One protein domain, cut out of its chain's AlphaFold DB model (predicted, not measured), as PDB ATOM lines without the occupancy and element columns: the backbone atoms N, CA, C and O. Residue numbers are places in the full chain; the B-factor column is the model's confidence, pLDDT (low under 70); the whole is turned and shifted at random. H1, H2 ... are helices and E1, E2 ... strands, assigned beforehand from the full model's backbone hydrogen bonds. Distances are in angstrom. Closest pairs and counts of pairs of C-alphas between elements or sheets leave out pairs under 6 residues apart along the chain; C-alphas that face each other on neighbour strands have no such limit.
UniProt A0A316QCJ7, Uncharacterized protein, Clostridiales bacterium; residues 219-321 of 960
ATOM      1  N   SER A 219      10.782  35.587 -36.446       90.62
ATOM      2  CA  SER A 219      11.134  36.964 -36.803       90.62
ATOM      3  C   SER A 219      12.649  37.207 -36.903       90.62
ATOM      4  O   SER A 219      13.098  38.024 -37.711       90.62
ATOM      5  N   GLY A 220      13.445  36.492 -36.101       89.06
ATOM      6  CA  GLY A 220      14.908  36.571 -36.077       89.06
ATOM      7  C   GLY A 220      15.605  35.580 -37.015       89.06
ATOM      8  O   GLY A 220      15.001  34.631 -37.511       89.06
ATOM      9  N   ALA A 221      16.914  35.765 -37.229       90.31
ATOM     10  CA  ALA A 221      17.753  34.802 -37.959       90.31
ATOM     11  C   ALA A 221      18.042  33.521 -37.146       90.31
ATOM     12  O   ALA A 221      18.273  32.452 -37.719       90.31
ATOM     13  N   GLU A 222      17.989  33.631 -35.819       93.81
ATOM     14  CA  GLU A 222      18.179  32.542 -34.865       93.81
ATOM     15  C   GLU A 222      17.096  32.590 -33.785       93.81
ATOM     16  O   GLU A 222      16.619  33.665 -33.411       93.81
ATOM     17  N   ILE A 223      16.755  31.422 -33.247       95.00
ATOM     18  CA  ILE A 223      15.898  31.258 -32.076       95.00
ATOM     19  C   ILE A 223      16.726  30.780 -30.886       95.00
ATOM     20  O   ILE A 223      17.754  30.121 -31.039       95.00
ATOM     21  N   SER A 224      16.263  31.088 -29.677       94.75
ATOM     22  CA  SER A 224      16.868  30.544 -28.457       94.75
ATOM     23  C   SER A 224      16.254  29.187 -28.125       94.75
ATOM     24  O   SER A 224      15.027  29.060 -28.055       94.75
ATOM     25  N   VAL A 225      17.099  28.191 -27.864       96.38
ATOM     26  CA  VAL A 225      16.696  26.869 -27.375       96.38
ATOM     27  C   VAL A 225      17.217  26.686 -25.957       96.38
ATOM     28  O   VAL A 225      18.412  26.816 -25.700       96.38
ATOM     29  N   THR A 226      16.314  26.393 -25.022       96.69
ATOM     30  CA  THR A 226      16.679  26.061 -23.639       96.69
ATOM     31  C   THR A 226      16.804  24.553 -23.503       96.69
ATOM     32  O   THR A 226      15.803  23.839 -23.535       96.69
ATOM     33  N   LEU A 227      18.033  24.077 -23.344       96.06
ATOM     34  CA  LEU A 227      18.342  22.721 -22.928       96.06
ATOM     35  C   LEU A 227      18.076  22.577 -21.427       96.06
ATOM     36  O   LEU A 227      18.621  23.351 -20.645       96.06
ATOM     37  N   LYS A 228      17.280  21.589 -21.027       96.69
ATOM     38  CA  LYS A 228      17.034  21.196 -19.635       96.69
ATOM     39  C   LYS A 228      17.616  19.810 -19.392       96.69
ATOM     40  O   LYS A 228      17.307  18.877 -20.133       96.69
ATOM     41  N   TYR A 229      18.438  19.678 -18.364       94.50
ATOM     42  CA  TYR A 229      19.094  18.427 -17.992       94.50
ATOM     43  C   TYR A 229      19.295  18.372 -16.476       94.50
ATOM     44  O   TYR A 229      19.018  19.339 -15.766       94.50
ATOM     45  N   LYS A 230      19.734  17.227 -15.967       91.25
ATOM     46  CA  LYS A 230      20.020  17.020 -14.549       91.25
ATOM     47  C   LYS A 230      21.512  16.794 -14.353       91.25
ATOM     48  O   LYS A 230      22.152  16.121 -15.154       91.25
ATOM     49  N   GLU A 231      22.036  17.334 -13.263       88.06
ATOM     50  CA  GLU A 231      23.425  17.165 -12.838       88.06
ATOM     51  C   GLU A 231      23.454  16.831 -11.343       88.06
ATOM     52  O   GLU A 231      22.586  17.274 -10.584       88.06
ATOM     53  N   LEU A 232      24.442  16.048 -10.914       81.31
ATOM     54  CA  LEU A 232      24.699  15.811  -9.497       81.31
ATOM     55  C   LEU A 232      25.621  16.895  -8.952       81.31
ATOM     56  O   LEU A 232      26.716  17.100  -9.464       81.31
ATOM     57  N   THR A 233      25.181  17.577  -7.899       73.44
ATOM     58  CA  THR A 233      26.000  18.582  -7.198       73.44
ATOM     59  C   THR A 233      26.681  18.022  -5.953       73.44
ATOM     60  O   THR A 233      27.682  18.572  -5.506       73.44
ATOM     61  N   ASP A 234      26.150  16.924  -5.420       67.81
ATOM     62  CA  ASP A 234      26.692  16.140  -4.312       67.81
ATOM     63  C   ASP A 234      26.099  14.717  -4.385       67.81
ATOM     64  O   ASP A 234      25.274  14.419  -5.261       67.81
ATOM     65  N   TYR A 235      26.480  13.828  -3.468       71.19
ATOM     66  CA  TYR A 235      25.924  12.484  -3.363       71.19
ATOM     67  C   TYR A 235      24.393  12.486  -3.340       71.19
ATOM     68  O   TYR A 235      23.763  13.060  -2.444       71.19
ATOM     69  N   ALA A 236      23.806  11.826  -4.343       66.81
ATOM     70  CA  ALA A 236      22.361  11.698  -4.525       66.81
ATOM     71  C   ALA A 236      21.594  13.042  -4.466       66.81
ATOM     72  O   ALA A 236      20.399  13.071  -4.182       66.81
ATOM     73  N   THR A 237      22.265  14.166  -4.756       76.94
ATOM     74  CA  THR A 237      21.640  15.493  -4.844       76.94
ATOM     75  C   THR A 237      21.562  15.919  -6.302       76.94
ATOM     76  O   THR A 237      22.486  16.518  -6.858       76.94
ATOM     77  N   LEU A 238      20.441  15.585  -6.938       82.94
ATOM     78  CA  LEU A 238      20.154  15.979  -8.312       82.94
ATOM     79  C   LEU A 238      19.645  17.412  -8.366       82.94
ATOM     80  O   LEU A 238      18.697  17.788  -7.681       82.94
ATOM     81  N   THR A 239      20.264  18.207  -9.228       84.88
ATOM     82  CA  THR A 239      19.852  19.580  -9.497       84.88
ATOM     83  C   THR A 239      19.436  19.699 -10.954       84.88
ATOM     84  O   THR A 239      20.140  19.232 -11.851       84.88
ATOM     85  N   GLU A 240      18.299  20.344 -11.203       90.62
ATOM     86  CA  GLU A 240      17.921  20.720 -12.562       90.62
ATOM     87  C   GLU A 240      18.826  21.849 -13.052       90.62
ATOM     88  O   GLU A 240      19.010  22.877 -12.394       90.62
ATOM     89  N   LYS A 241      19.405  21.644 -14.229       93.25
ATOM     90  CA  LYS A 241      20.247  22.605 -14.922       93.25
ATOM     91  C   LYS A 241      19.596  22.990 -16.233       93.25
ATOM     92  O   LYS A 241      18.877  22.217 -16.869       93.25
ATOM     93  N   SER A 242      19.887  24.214 -16.645       93.81
ATOM     94  CA  SER A 242      19.488  24.711 -17.947       93.81
ATOM     95  C   SER A 242      20.658  25.374 -18.646       93.81
ATOM     96  O   SER A 242      21.398  26.132 -18.022       93.81
ATOM     97  N   TYR A 243      20.777  25.134 -19.942       93.62
ATOM     98  CA  TYR A 243      21.725  25.809 -20.818       93.62
ATOM     99  C   TYR A 243      20.972  26.382 -22.018       93.62
ATOM    100  O   TYR A 243      20.057  25.747 -22.534       93.62
ATOM    101  N   THR A 244      21.324  27.582 -22.470       94.38
ATOM    102  CA  THR A 244      20.682  28.198 -23.638       94.38
ATOM    103  C   THR A 244      21.674  28.270 -24.784       94.38
ATOM    104  O   THR A 244      22.765  28.806 -24.623       94.38
ATOM    105  N   PHE A 245      21.276  27.756 -25.945       94.75
ATOM    106  CA  PHE A 245      22.025  27.879 -27.193       94.75
ATOM    107  C   PHE A 245      21.139  28.462 -28.294       94.75
ATOM    108  O   PHE A 245      19.911  28.512 -28.167       94.75
ATOM    109  N   HIS A 246      21.770  28.918 -29.373       93.88
ATOM    110  CA  HIS A 246      21.082  29.521 -30.505       93.88
ATOM    111  C   HIS A 246      21.015  28.545 -31.678       93.88
ATOM    112  O   HIS A 246      21.996  27.894 -32.030       93.88
ATOM    113  N   LEU A 247      19.823  28.426 -32.257       93.56
ATOM    114  CA  LEU A 247      19.518  27.564 -33.392       93.56
ATOM    115  C   LEU A 247      19.084  28.447 -34.560       93.56
ATOM    116  O   LEU A 247      18.287  29.363 -34.363       93.56
ATOM    117  N   LYS A 248      19.542  28.163 -35.783       93.94
ATOM    118  CA  LYS A 248      19.025  28.853 -36.975       93.94
ATOM    119  C   LYS A 248      17.501  28.762 -37.023       93.94
ATOM    120  O   LYS A 248      16.944  27.676 -36.868       93.94
ATOM    121  N   SER A 249      16.823  29.860 -37.343       93.62
ATOM    122  CA  SER A 249      15.353  29.900 -37.402       93.62
ATOM    123  C   SER A 249      14.749  28.868 -38.360       93.62
ATOM    124  O   SER A 249      13.687  28.317 -38.083       93.62
ATOM    125  N   ALA A 250      15.454  28.520 -39.441       92.69
ATOM    126  CA  ALA A 250      15.041  27.467 -40.374       92.69
ATOM    127  C   ALA A 250      14.947  26.066 -39.730       92.69
ATOM    128  O   ALA A 250      14.261  25.190 -40.251       92.69
ATOM    129  N   TYR A 251      15.630  25.829 -38.606       94.44
ATOM    130  CA  TYR A 251      15.665  24.534 -37.911       94.44
ATOM    131  C   TYR A 251      14.669  24.463 -36.750       94.44
ATOM    132  O   TYR A 251      14.572  23.426 -36.101       94.44
ATOM    133  N   ALA A 252      13.913  25.538 -36.505       93.75
ATOM    134  CA  ALA A 252      13.095  25.732 -35.315       93.75
ATOM    135  C   ALA A 252      12.152  24.567 -34.978       93.75
ATOM    136  O   ALA A 252      11.957  24.291 -33.802       93.75
ATOM    137  N   GLN A 253      11.591  23.865 -35.962       94.00
ATOM    138  CA  GLN A 253      10.644  22.766 -35.730       94.00
ATOM    139  C   GLN A 253      11.308  21.380 -35.673       94.00
ATOM    140  O   GLN A 253      10.645  20.399 -35.368       94.00
ATOM    141  N   ASN A 254      12.605  21.254 -35.959       95.06
ATOM    142  CA  ASN A 254      13.227  19.950 -36.180       95.06
ATOM    143  C   ASN A 254      14.114  19.507 -35.006       95.06
ATOM    144  O   ASN A 254      15.189  20.070 -34.786       95.06
ATOM    145  N   LYS A 255      13.710  18.438 -34.301       94.62
ATOM    146  CA  LYS A 255      14.476  17.850 -33.182       94.62
ATOM    147  C   LYS A 255      15.904  17.482 -33.591       94.62
ATOM    148  O   LYS A 255      16.848  17.819 -32.883       94.62
ATOM    149  N   THR A 256      16.074  16.791 -34.716       93.94
ATOM    150  CA  THR A 256      17.384  16.283 -35.154       93.94
ATOM    151  C   THR A 256      18.363  17.420 -35.421       93.94
ATOM    152  O   THR A 256      19.521  17.336 -35.019       93.94
ATOM    153  N   LEU A 257      17.895  18.505 -36.043       94.25
ATOM    154  CA  LEU A 257      18.715  19.693 -36.298       94.25
ATOM    155  C   LEU A 257      18.991  20.498 -35.023       94.25
ATOM    156  O   LEU A 257      20.087  21.036 -34.870       94.25
ATOM    157  N   ALA A 258      18.043  20.553 -34.083       94.19
ATOM    158  CA  ALA A 258      18.278  21.155 -32.772       94.19
ATOM    159  C   ALA A 258      19.376  20.404 -31.996       94.19
ATOM    160  O   ALA A 258      20.296  21.032 -31.473       94.19
ATOM    161  N   VAL A 259      19.328  19.067 -31.981       94.38
ATOM    162  CA  VAL A 259      20.330  18.214 -31.317       94.38
ATOM    163  C   VAL A 259      21.692  18.283 -32.018       94.38
ATOM    164  O   VAL A 259      22.714  18.410 -31.350       94.38
ATOM    165  N   SER A 260      21.744  18.257 -33.354       92.88
ATOM    166  CA  SER A 260      23.022  18.388 -34.075       92.88
ATOM    167  C   SER A 260      23.660  19.770 -33.894       92.88
ATOM    168  O   SER A 260      24.885  19.897 -33.854       92.88
ATOM    169  N   THR A 261      22.839  20.811 -33.737       93.62
ATOM    170  CA  THR A 261      23.309  22.166 -33.424       93.62
ATOM    171  C   THR A 261      23.828  22.256 -31.994       93.62
ATOM    172  O   THR A 261      24.891  22.833 -31.785       93.62
ATOM    173  N   LEU A 262      23.144  21.633 -31.026       95.25
ATOM    174  CA  LEU A 262      23.642  21.525 -29.653       95.25
ATOM    175  C   LEU A 262      25.063  20.947 -29.646       95.25
ATOM    176  O   LEU A 262      25.969  21.575 -29.108       95.25
ATOM    177  N   TYR A 263      25.272  19.808 -30.308       94.31
ATOM    178  CA  TYR A 263      26.581  19.150 -30.309       94.31
ATOM    179  C   TYR A 263      27.670  19.879 -31.100       94.31
ATOM    180  O   TYR A 263      28.851  19.641 -30.879       94.31
ATOM    181  N   SER A 264      27.306  20.745 -32.049       90.06
ATOM    182  CA  SER A 264      28.297  21.491 -32.837       90.06
ATOM    183  C   SER A 264      28.693  22.830 -32.215       90.06
ATOM    184  O   SER A 264      29.774  23.334 -32.515       90.06
ATOM    185  N   LEU A 265      27.837  23.412 -31.367       88.44
ATOM    186  CA  LEU A 265      28.037  24.741 -30.777       88.44
ATOM    187  C   LEU A 265      28.386  24.722 -29.283       88.44
ATOM    188  O   LEU A 265      28.598  25.787 -28.704       88.44
ATOM    189  N   THR A 266      28.404  23.555 -28.644       88.44
ATOM    190  CA  THR A 266      28.678  23.417 -27.207       88.44
ATOM    191  C   THR A 266      29.765  22.382 -26.946       88.44
ATOM    192  O   THR A 266      30.158  21.654 -27.853       88.44
ATOM    193  N   ASP A 267      30.231  22.303 -25.699       88.00
ATOM    194  CA  ASP A 267      31.206  21.291 -25.276       88.00
ATOM    195  C   ASP A 267      30.592  19.878 -25.178       88.00
ATOM    196  O   ASP A 267      31.315  18.889 -25.056       88.00
ATOM    197  N   PHE A 268      29.262  19.762 -25.266       91.44
ATOM    198  CA  PHE A 268      28.578  18.476 -25.325       91.44
ATOM    199  C   PHE A 268      28.789  17.848 -26.703       91.44
ATOM    200  O   PHE A 268      28.450  18.432 -27.725       91.44
ATOM    201  N   SER A 269      29.312  16.633 -26.740       90.38
ATOM    202  CA  SER A 269      29.593  15.864 -27.954       90.38
ATOM    203  C   SER A 269      28.583  14.740 -28.193       90.38
ATOM    204  O   SER A 269      28.439  14.270 -29.323       90.38
ATOM    205  N   ASN A 270      27.909  14.253 -27.147       93.31
ATOM    206  CA  ASN A 270      26.970  13.136 -27.233       93.31
ATOM    207  C   ASN A 270      25.982  13.100 -26.046       93.31
ATOM    208  O   ASN A 270      26.103  13.855 -25.086       93.31
ATOM    209  N   ILE A 271      24.996  12.194 -26.098       94.38
ATOM    210  CA  ILE A 271      23.933  12.111 -25.079       94.38
ATOM    211  C   ILE A 271      24.479  11.724 -23.697       94.38
ATOM    212  O   ILE A 271      23.925  12.143 -22.686       94.38
ATOM    213  N   ALA A 272      25.575  10.960 -23.636       91.88
ATOM    214  CA  ALA A 272      26.169  10.510 -22.381       91.88
ATOM    215  C   ALA A 272      26.822  11.650 -21.590       91.88
ATOM    216  O   ALA A 272      26.979  11.511 -20.379       91.88
ATOM    217  N   ASP A 273      27.119  12.789 -22.222       91.94
ATOM    218  CA  ASP A 273      27.624  13.978 -21.522       91.94
ATOM    219  C   ASP A 273      26.558  14.589 -20.593       91.94
ATOM    220  O   ASP A 273      26.871  15.397 -19.724       91.94
ATOM    221  N   PHE A 274      25.295  14.171 -20.749       93.62
ATOM    222  CA  PHE A 274      24.183  14.536 -19.871       93.62
ATOM    223  C   PHE A 274      23.860  13.479 -18.818       93.62
ATOM    224  O   PHE A 274      22.879  13.651 -18.090       93.62
ATOM    225  N   ASN A 275      24.630  12.388 -18.735       91.25
ATOM    226  CA  ASN A 275      24.506  11.450 -17.626       91.25
ATOM    227  C   ASN A 275      24.705  12.204 -16.309       91.25
ATOM    228  O   ASN A 275      25.656  12.967 -16.156       91.25
ATOM    229  N   ALA A 276      23.841  11.952 -15.329       88.44
ATOM    230  CA  ALA A 276      24.093  12.443 -13.986       88.44
ATOM    231  C   ALA A 276      25.153  11.533 -13.355       88.44
ATOM    232  O   ALA A 276      24.847  10.409 -12.944       88.44
ATOM    233  N   VAL A 277      26.401  12.000 -13.336       84.00
ATOM    234  CA  VAL A 277      27.557  11.258 -12.825       84.00
ATOM    235  C   VAL A 277      27.946  11.792 -11.455       84.00
ATOM    236  O   VAL A 277      28.101  12.993 -11.261       84.00
ATOM    237  N   TYR A 278      28.106  10.887 -10.499       76.62
ATOM    238  CA  TYR A 278      28.796  11.169  -9.255       76.62
ATOM    239  C   TYR A 278      30.303  10.986  -9.461       76.62
ATOM    240  O   TYR A 278      30.730   9.920  -9.910       76.62
ATOM    241  N   THR A 279      31.094  11.986  -9.073       69.38
ATOM    242  CA  THR A 279      32.556  11.899  -9.003       69.38
ATOM    243  C   THR A 279      33.013  11.919  -7.549       69.38
ATOM    244  O   THR A 279      32.790  12.898  -6.836       69.38
ATOM    245  N   GLY A 280      33.645  10.837  -7.099       65.00
ATOM    246  CA  GLY A 280      34.343  10.803  -5.820       65.00
ATOM    247  C   GLY A 280      35.694  11.477  -5.949       65.00
ATOM    248  O   GLY A 280      36.466  11.116  -6.832       65.00
ATOM    249  N   ASP A 281      35.973  12.435  -5.071       64.12
ATOM    250  CA  ASP A 281      37.232  13.168  -5.039       64.12
ATOM    251  C   ASP A 281      37.888  13.018  -3.658       64.12
ATOM    252  O   ASP A 281      37.218  13.125  -2.631       64.12
ATOM    253  N   PHE A 282      39.210  12.845  -3.615       60.31
ATOM    254  CA  PHE A 282      39.999  13.068  -2.401       60.31
ATOM    255  C   PHE A 282      41.016  14.185  -2.614       60.31
ATOM    256  O   PHE A 282      41.496  14.430  -3.724       60.31
ATOM    257  N   TRP A 283      41.347  14.877  -1.529       50.31
ATOM    258  CA  TRP A 283      42.302  15.977  -1.532       50.31
ATOM    259  C   TRP A 283      43.615  15.522  -0.909       50.31
ATOM    260  O   TRP A 283      43.635  15.023   0.214       50.31
ATOM    261  N   ARG A 284      44.722  15.721  -1.623       52.97
ATOM    262  CA  ARG A 284      46.075  15.464  -1.121       52.97
ATOM    263  C   ARG A 284      47.004  16.582  -1.572       52.97
ATOM    264  O   ARG A 284      47.017  16.935  -2.747       52.97
ATOM    265  N   ASP A 285      47.761  17.154  -0.637       64.88
ATOM    266  CA  ASP A 285      48.761  18.201  -0.905       64.88
ATOM    267  C   ASP A 285      48.214  19.426  -1.679       64.88
ATOM    268  O   ASP A 285      48.926  20.065  -2.449       64.88
ATOM    269  N   GLY A 286      46.930  19.759  -1.488       47.66
ATOM    270  CA  GLY A 286      46.255  20.863  -2.187       47.66
ATOM    271  C   GLY A 286      45.747  20.531  -3.597       47.66
ATOM    272  O   GLY A 286      45.179  21.404  -4.251       47.66
ATOM    273  N   TYR A 287      45.900  19.285  -4.051       46.88
ATOM    274  CA  TYR A 287      45.399  18.790  -5.332       46.88
ATOM    275  C   TYR A 287      44.204  17.850  -5.129       46.88
ATOM    276  O   TYR A 287      44.193  17.020  -4.217       46.88
ATOM    277  N   ARG A 288      43.193  17.994  -5.992       57.56
ATOM    278  CA  ARG A 288      41.992  17.152  -6.034       57.56
ATOM    279  C   ARG A 288      42.221  15.979  -6.983       57.56
ATOM    280  O   ARG A 288      42.570  16.200  -8.142       57.56
ATOM    281  N   TYR A 289      42.007  14.765  -6.502       59.62
ATOM    282  CA  TYR A 289      42.157  13.529  -7.262       59.62
ATOM    283  C   TYR A 289      40.821  12.793  -7.312       59.62
ATOM    284  O   TYR A 289      40.250  12.494  -6.266       59.62
ATOM    285  N   THR A 290      40.350  12.471  -8.517       64.00
ATOM    286  CA  THR A 290      39.120  11.697  -8.713       64.00
ATOM    287  C   THR A 290      39.399  10.215  -8.472       64.00
ATOM    288  O   THR A 290      40.269   9.625  -9.115       64.00
ATOM    289  N   THR A 291      38.693   9.615  -7.519       61.31
ATOM    290  CA  THR A 291      38.800   8.196  -7.144       61.31
ATOM    291  C   THR A 291      37.807   7.312  -7.866       61.31
ATOM    292  O   THR A 291      38.096   6.139  -8.086       61.31
ATOM    293  N   GLN A 292      36.640   7.848  -8.221       67.69
ATOM    294  CA  GLN A 292      35.559   7.061  -8.799       67.69
ATOM    295  C   GLN A 292      34.612   7.944  -9.604       67.69
ATOM    296  O   GLN A 292      34.272   9.041  -9.172       67.69
ATOM    297  N   GLU A 293      34.126   7.428 -10.729       74.31
ATOM    298  CA  GLU A 293      32.989   7.987 -11.456       74.31
ATOM    299  C   GLU A 293      31.872   6.948 -11.506       74.31
ATOM    300  O   GLU A 293      32.116   5.765 -11.764       74.31
ATOM    301  N   ARG A 294      30.636   7.374 -11.243       77.00
ATOM    302  CA  ARG A 294      29.464   6.497 -11.266       77.00
ATOM    303  C   ARG A 294      28.264   7.207 -11.875       77.00
ATOM    304  O   ARG A 294      27.868   8.267 -11.407       77.00
ATOM    305  N   ILE A 295      27.638   6.588 -12.872       85.25
ATOM    306  CA  ILE A 295      26.388   7.080 -13.462       85.25
ATOM    307  C   ILE A 295      25.229   6.736 -12.516       85.25
ATOM    308  O   ILE A 295      25.000   5.565 -12.229       85.25
ATOM    309  N   ILE A 296      24.508   7.752 -12.040       84.94
ATOM    310  CA  ILE A 296      23.298   7.613 -11.208       84.94
ATOM    311  C   ILE A 296      22.036   7.706 -12.068       84.94
ATOM    312  O   ILE A 296      21.081   6.973 -11.839       84.94
ATOM    313  N   LEU A 297      22.037   8.575 -13.084       89.00
ATOM    314  CA  LEU A 297      20.998   8.609 -14.112       89.00
ATOM    315  C   LEU A 297      21.634   8.600 -15.493       89.00
ATOM    316  O   LEU A 297      22.408   9.494 -15.841       89.00
ATOM    317  N   GLN A 298      21.259   7.613 -16.300       91.19
ATOM    318  CA  GLN A 298      21.707   7.515 -17.680       91.19
ATOM    319  C   GLN A 298      20.772   8.305 -18.599       91.19
ATOM    320  O   GLN A 298      19.572   8.032 -18.654       91.19
ATOM    321  N   ALA A 299      21.322   9.272 -19.327       94.44
ATOM    322  CA  ALA A 299      20.614   9.999 -20.368       94.44
ATOM    323  C   ALA A 299      20.379   9.082 -21.580       94.44
ATOM    324  O   ALA A 299      21.277   8.362 -22.022       94.44
ATOM    325  N   ARG A 300      19.154   9.091 -22.112       94.81
ATOM    326  CA  ARG A 300      18.691   8.156 -23.147       94.81
ATOM    327  C   ARG A 300      18.329   8.844 -24.456       94.81
ATOM    328  O   ARG A 300      18.645   8.332 -25.523       94.81
ATOM    329  N   ASP A 301      17.609   9.959 -24.378       95.38
ATOM    330  CA  ASP A 301      17.100  10.683 -25.544       95.38
ATOM    331  C   ASP A 301      16.836  12.151 -25.178       95.38
ATOM    332  O   ASP A 301      16.949  12.542 -24.018       95.38
ATOM    333  N   PHE A 302      16.439  12.956 -26.157       95.50
ATOM    334  CA  PHE A 302      15.866  14.277 -25.943       95.50
ATOM    335  C   PHE A 302      14.384  14.316 -26.305       95.50
ATOM    336  O   PHE A 302      13.937  13.683 -27.258       95.50
ATOM    337  N   GLU A 303      13.626  15.158 -25.627       96.38
ATOM    338  CA  GLU A 303      12.337  15.638 -26.104       96.38
ATOM    339  C   GLU A 303      12.500  17.086 -26.560       96.38
ATOM    340  O   GLU A 303      13.065  17.905 -25.839       96.38
ATOM    341  N   TYR A 304      12.049  17.403 -27.773       95.88
ATOM    342  CA  TYR A 304      12.132  18.756 -28.312       95.88
ATOM    343  C   TYR A 304      10.736  19.311 -28.547       95.88
ATOM    344  O   TYR A 304       9.887  18.639 -29.126       95.88
ATOM    345  N   SER A 305      10.525  20.553 -28.135       94.19
ATOM    346  CA  SER A 305       9.305  21.303 -28.407       94.19
ATOM    347  C   SER A 305       9.652  22.723 -28.833       94.19
ATOM    348  O   SER A 305      10.561  23.348 -28.283       94.19
ATOM    349  N   TYR A 306       8.920  23.246 -29.812       93.50
ATOM    350  CA  TYR A 306       9.050  24.623 -30.273       93.50
ATOM    351  C   TYR A 306       7.723  25.352 -30.114       93.50
ATOM    352  O   TYR A 306       6.678  24.853 -30.526       93.50
ATOM    353  N   ASN A 307       7.769  26.548 -29.531       91.31
ATOM    354  CA  ASN A 307       6.601  27.401 -29.390       91.31
ATOM    355  C   ASN A 307       6.674  28.558 -30.406       91.31
ATOM    356  O   ASN A 307       7.502  29.457 -30.221       91.31
ATOM    357  N   PRO A 308       5.804  28.578 -31.437       86.25
ATOM    358  CA  PRO A 308       5.810  29.613 -32.471       86.25
ATOM    359  C   PRO A 308       5.363  30.989 -31.966       86.25
ATOM    360  O   PRO A 308       5.739  31.992 -32.553       86.25
ATOM    361  N   THR A 309       4.602  31.070 -30.871       87.56
ATOM    362  CA  THR A 309       4.163  32.350 -30.288       87.56
ATOM    363  C   THR A 309       5.291  33.051 -29.540       87.56
ATOM    364  O   THR A 309       5.402  34.271 -29.587       87.56
ATOM    365  N   THR A 310       6.120  32.290 -28.823       90.75
ATOM    366  CA  THR A 310       7.266  32.846 -28.083       90.75
ATOM    367  C   THR A 310       8.574  32.801 -28.868       90.75
ATOM    368  O   THR A 310       9.571  33.314 -28.370       90.75
ATOM    369  N   GLU A 311       8.584  32.141 -30.030       93.25
ATOM    370  CA  GLU A 311       9.760  31.871 -30.871       93.25
ATOM    371  C   GLU A 311      10.922  31.222 -30.098       93.25
ATOM    372  O   GLU A 311      12.092  31.583 -30.240       93.25
ATOM    373  N   LYS A 312      10.598  30.256 -29.230       93.69
ATOM    374  CA  LYS A 312      11.571  29.584 -28.354       93.69
ATOM    375  C   LYS A 312      11.428  28.074 -28.417       93.69
ATOM    376  O   LYS A 312      10.313  27.550 -28.408       93.69
ATOM    377  N   GLY A 313      12.570  27.392 -28.436       94.75
ATOM    378  CA  GLY A 313      12.659  25.941 -28.309       94.75
ATOM    379  C   GLY A 313      12.956  25.510 -26.872       94.75
ATOM    380  O   GLY A 313      13.653  26.206 -26.130       94.75
ATOM    381  N   THR A 314      12.462  24.340 -26.484       97.00
ATOM    382  CA  THR A 314      12.882  23.622 -25.276       97.00
ATOM    383  C   THR A 314      13.344  22.233 -25.678       97.00
ATOM    384  O   THR A 314      12.608  21.510 -26.349       97.00
ATOM    385  N   LEU A 315      14.556  21.874 -25.267       96.50
ATOM    386  CA  LEU A 315      15.135  20.553 -25.454       96.50
ATOM    387  C   LEU A 315      15.335  19.936 -24.067       96.50
ATOM    388  O   LEU A 315      16.079  20.477 -23.262       96.50
ATOM    389  N   GLU A 316      14.654  18.849 -23.748       97.19
ATOM    390  CA  GLU A 316      14.706  18.219 -22.428       97.19
ATOM    391  C   GLU A 316      15.372  16.850 -22.519       97.19
ATOM    392  O   GLU A 316      14.957  16.013 -23.320       97.19
ATOM    393  N   VAL A 317      16.398  16.608 -21.703       96.75
ATOM    394  CA  VAL A 317      17.038  15.290 -21.605       96.75
ATOM    395  C   VAL A 317      16.093  14.316 -20.908       96.75
ATOM    396  O   VAL A 317      15.613  14.568 -19.802       96.75
ATOM    397  N   LYS A 318      15.860  13.168 -21.539       95.56
ATOM    398  CA  LYS A 318      15.125  12.041 -20.966       95.56
ATOM    399  C   LYS A 318      16.099  11.009 -20.432       95.56
ATOM    400  O   LYS A 318      16.993  10.564 -21.150       95.56
ATOM    401  N   TYR A 319      15.891  10.625 -19.180       93.38
ATOM    402  CA  TYR A 319      16.711   9.665 -18.452       93.38
ATOM    403  C   TYR A 319      16.024   8.299 -18.386       93.38
ATOM    404  O   TYR A 319      14.805   8.212 -18.531       93.38
ATOM    405  N   ASN A 320      16.807   7.243 -18.173       91.88
ATOM    406  CA  ASN A 320      16.274   5.943 -17.772       91.88
ATOM    407  C   ASN A 320      15.650   6.020 -16.371       91.88
ATOM    408  O   ASN A 320      16.064   6.846 -15.552       91.88
ATOM    409  N   ASP A 321      14.685   5.137 -16.108       90.62
ATOM    410  CA  ASP A 321      14.080   5.004 -14.784       90.62
ATOM    411  C   ASP A 321      15.131   4.534 -13.768       90.62
ATOM    412  O   ASP A 321      15.904   3.610 -14.035       90.62
TER     413      ASP A 321
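What this domain is: This is residues 219 to 321 of the 960 residues of an uncharacterized protein of Clostridiales bacterium (UniProt A0A316QCJ7). A twisted sheet of four long strands curls round the helix H1 on one face, and from one end of this body the two-stranded hairpin E3 and E4 reaches away as an arm that makes much of the length. The short helix H2 lies on the same face of the sheet as H1, close to where the arm begins. The printed part has 103 residues, with named elements in the order E1, E2, H1, H2, E3, E4, E5, E6; the larger sheet runs E2, E1, E6, E5 and is mixed, and E3 and E4 are antiparallel. The class is mostly strand, and the whole is loose and elongated, with a radius of gyration of the C-alphas of 16.4 A and spans of 55 by 31 by 20 A.

Where its parts are: In the larger sheet, E1 is residues 222 to 234, 35.7 A long, beginning at C-alpha 222 at (18.179, 32.542, -34.865). E2 is residues 237 to 248, 34.9 A; E5 is residues 299 to 307, 24.1 A; E6 is residues 312 to 319, 22.8 A, ending at C-alpha 319 at (16.711, 9.665, -18.452). H1 is residues 255 to 265, 15.4 A, and H2 is residues 271 to 274, 5.8 A. E3, residues 276 to 284, is 25.6 A long and ends at C-alpha 284 at (46.075, 15.464, -1.121). E4, residues 287 to 297, is 27.9 A long and bends by 58 degrees at residue 291.

How they stand to each other: The inner strands E1 and E6 are parallel at 31 degrees, with N 228 and O 315 2.8 A apart. E2, an edge strand, forms an antiparallel hairpin with E1, with N 227 and O 243 at 2.7 A. E5, the other edge strand, forms a hairpin with E6, with N 303 and O 316 at 2.8 A. H1 is on this sheet; its closest C-alphas to E5 are those of Lys 255 and Tyr 304, 5.5 A apart. H2 is on the same face, at a height over the sheet of 7.1 A, over none of the strands. Every O i to N i+4 pair of H1 is within hydrogen-bond range; H2 is too short for such a pair. In the hairpin E3 and E4, N 280 and O 292 are 2.8 A apart. The closest C-alphas of E1 and E3 are those of Glu 231 and Ala 276, 4.9 A apart. E4 runs on into E5 across one residue, at 74 degrees.

The domain as a whole: The C-alphas farthest apart are those of Ser 219 and Asp 285, 55.3 A. The printed part has no cut, and no link is long. The mean pLDDT of the printed part is 86.4; residues 234, 236 and 279 to 292 are under 70.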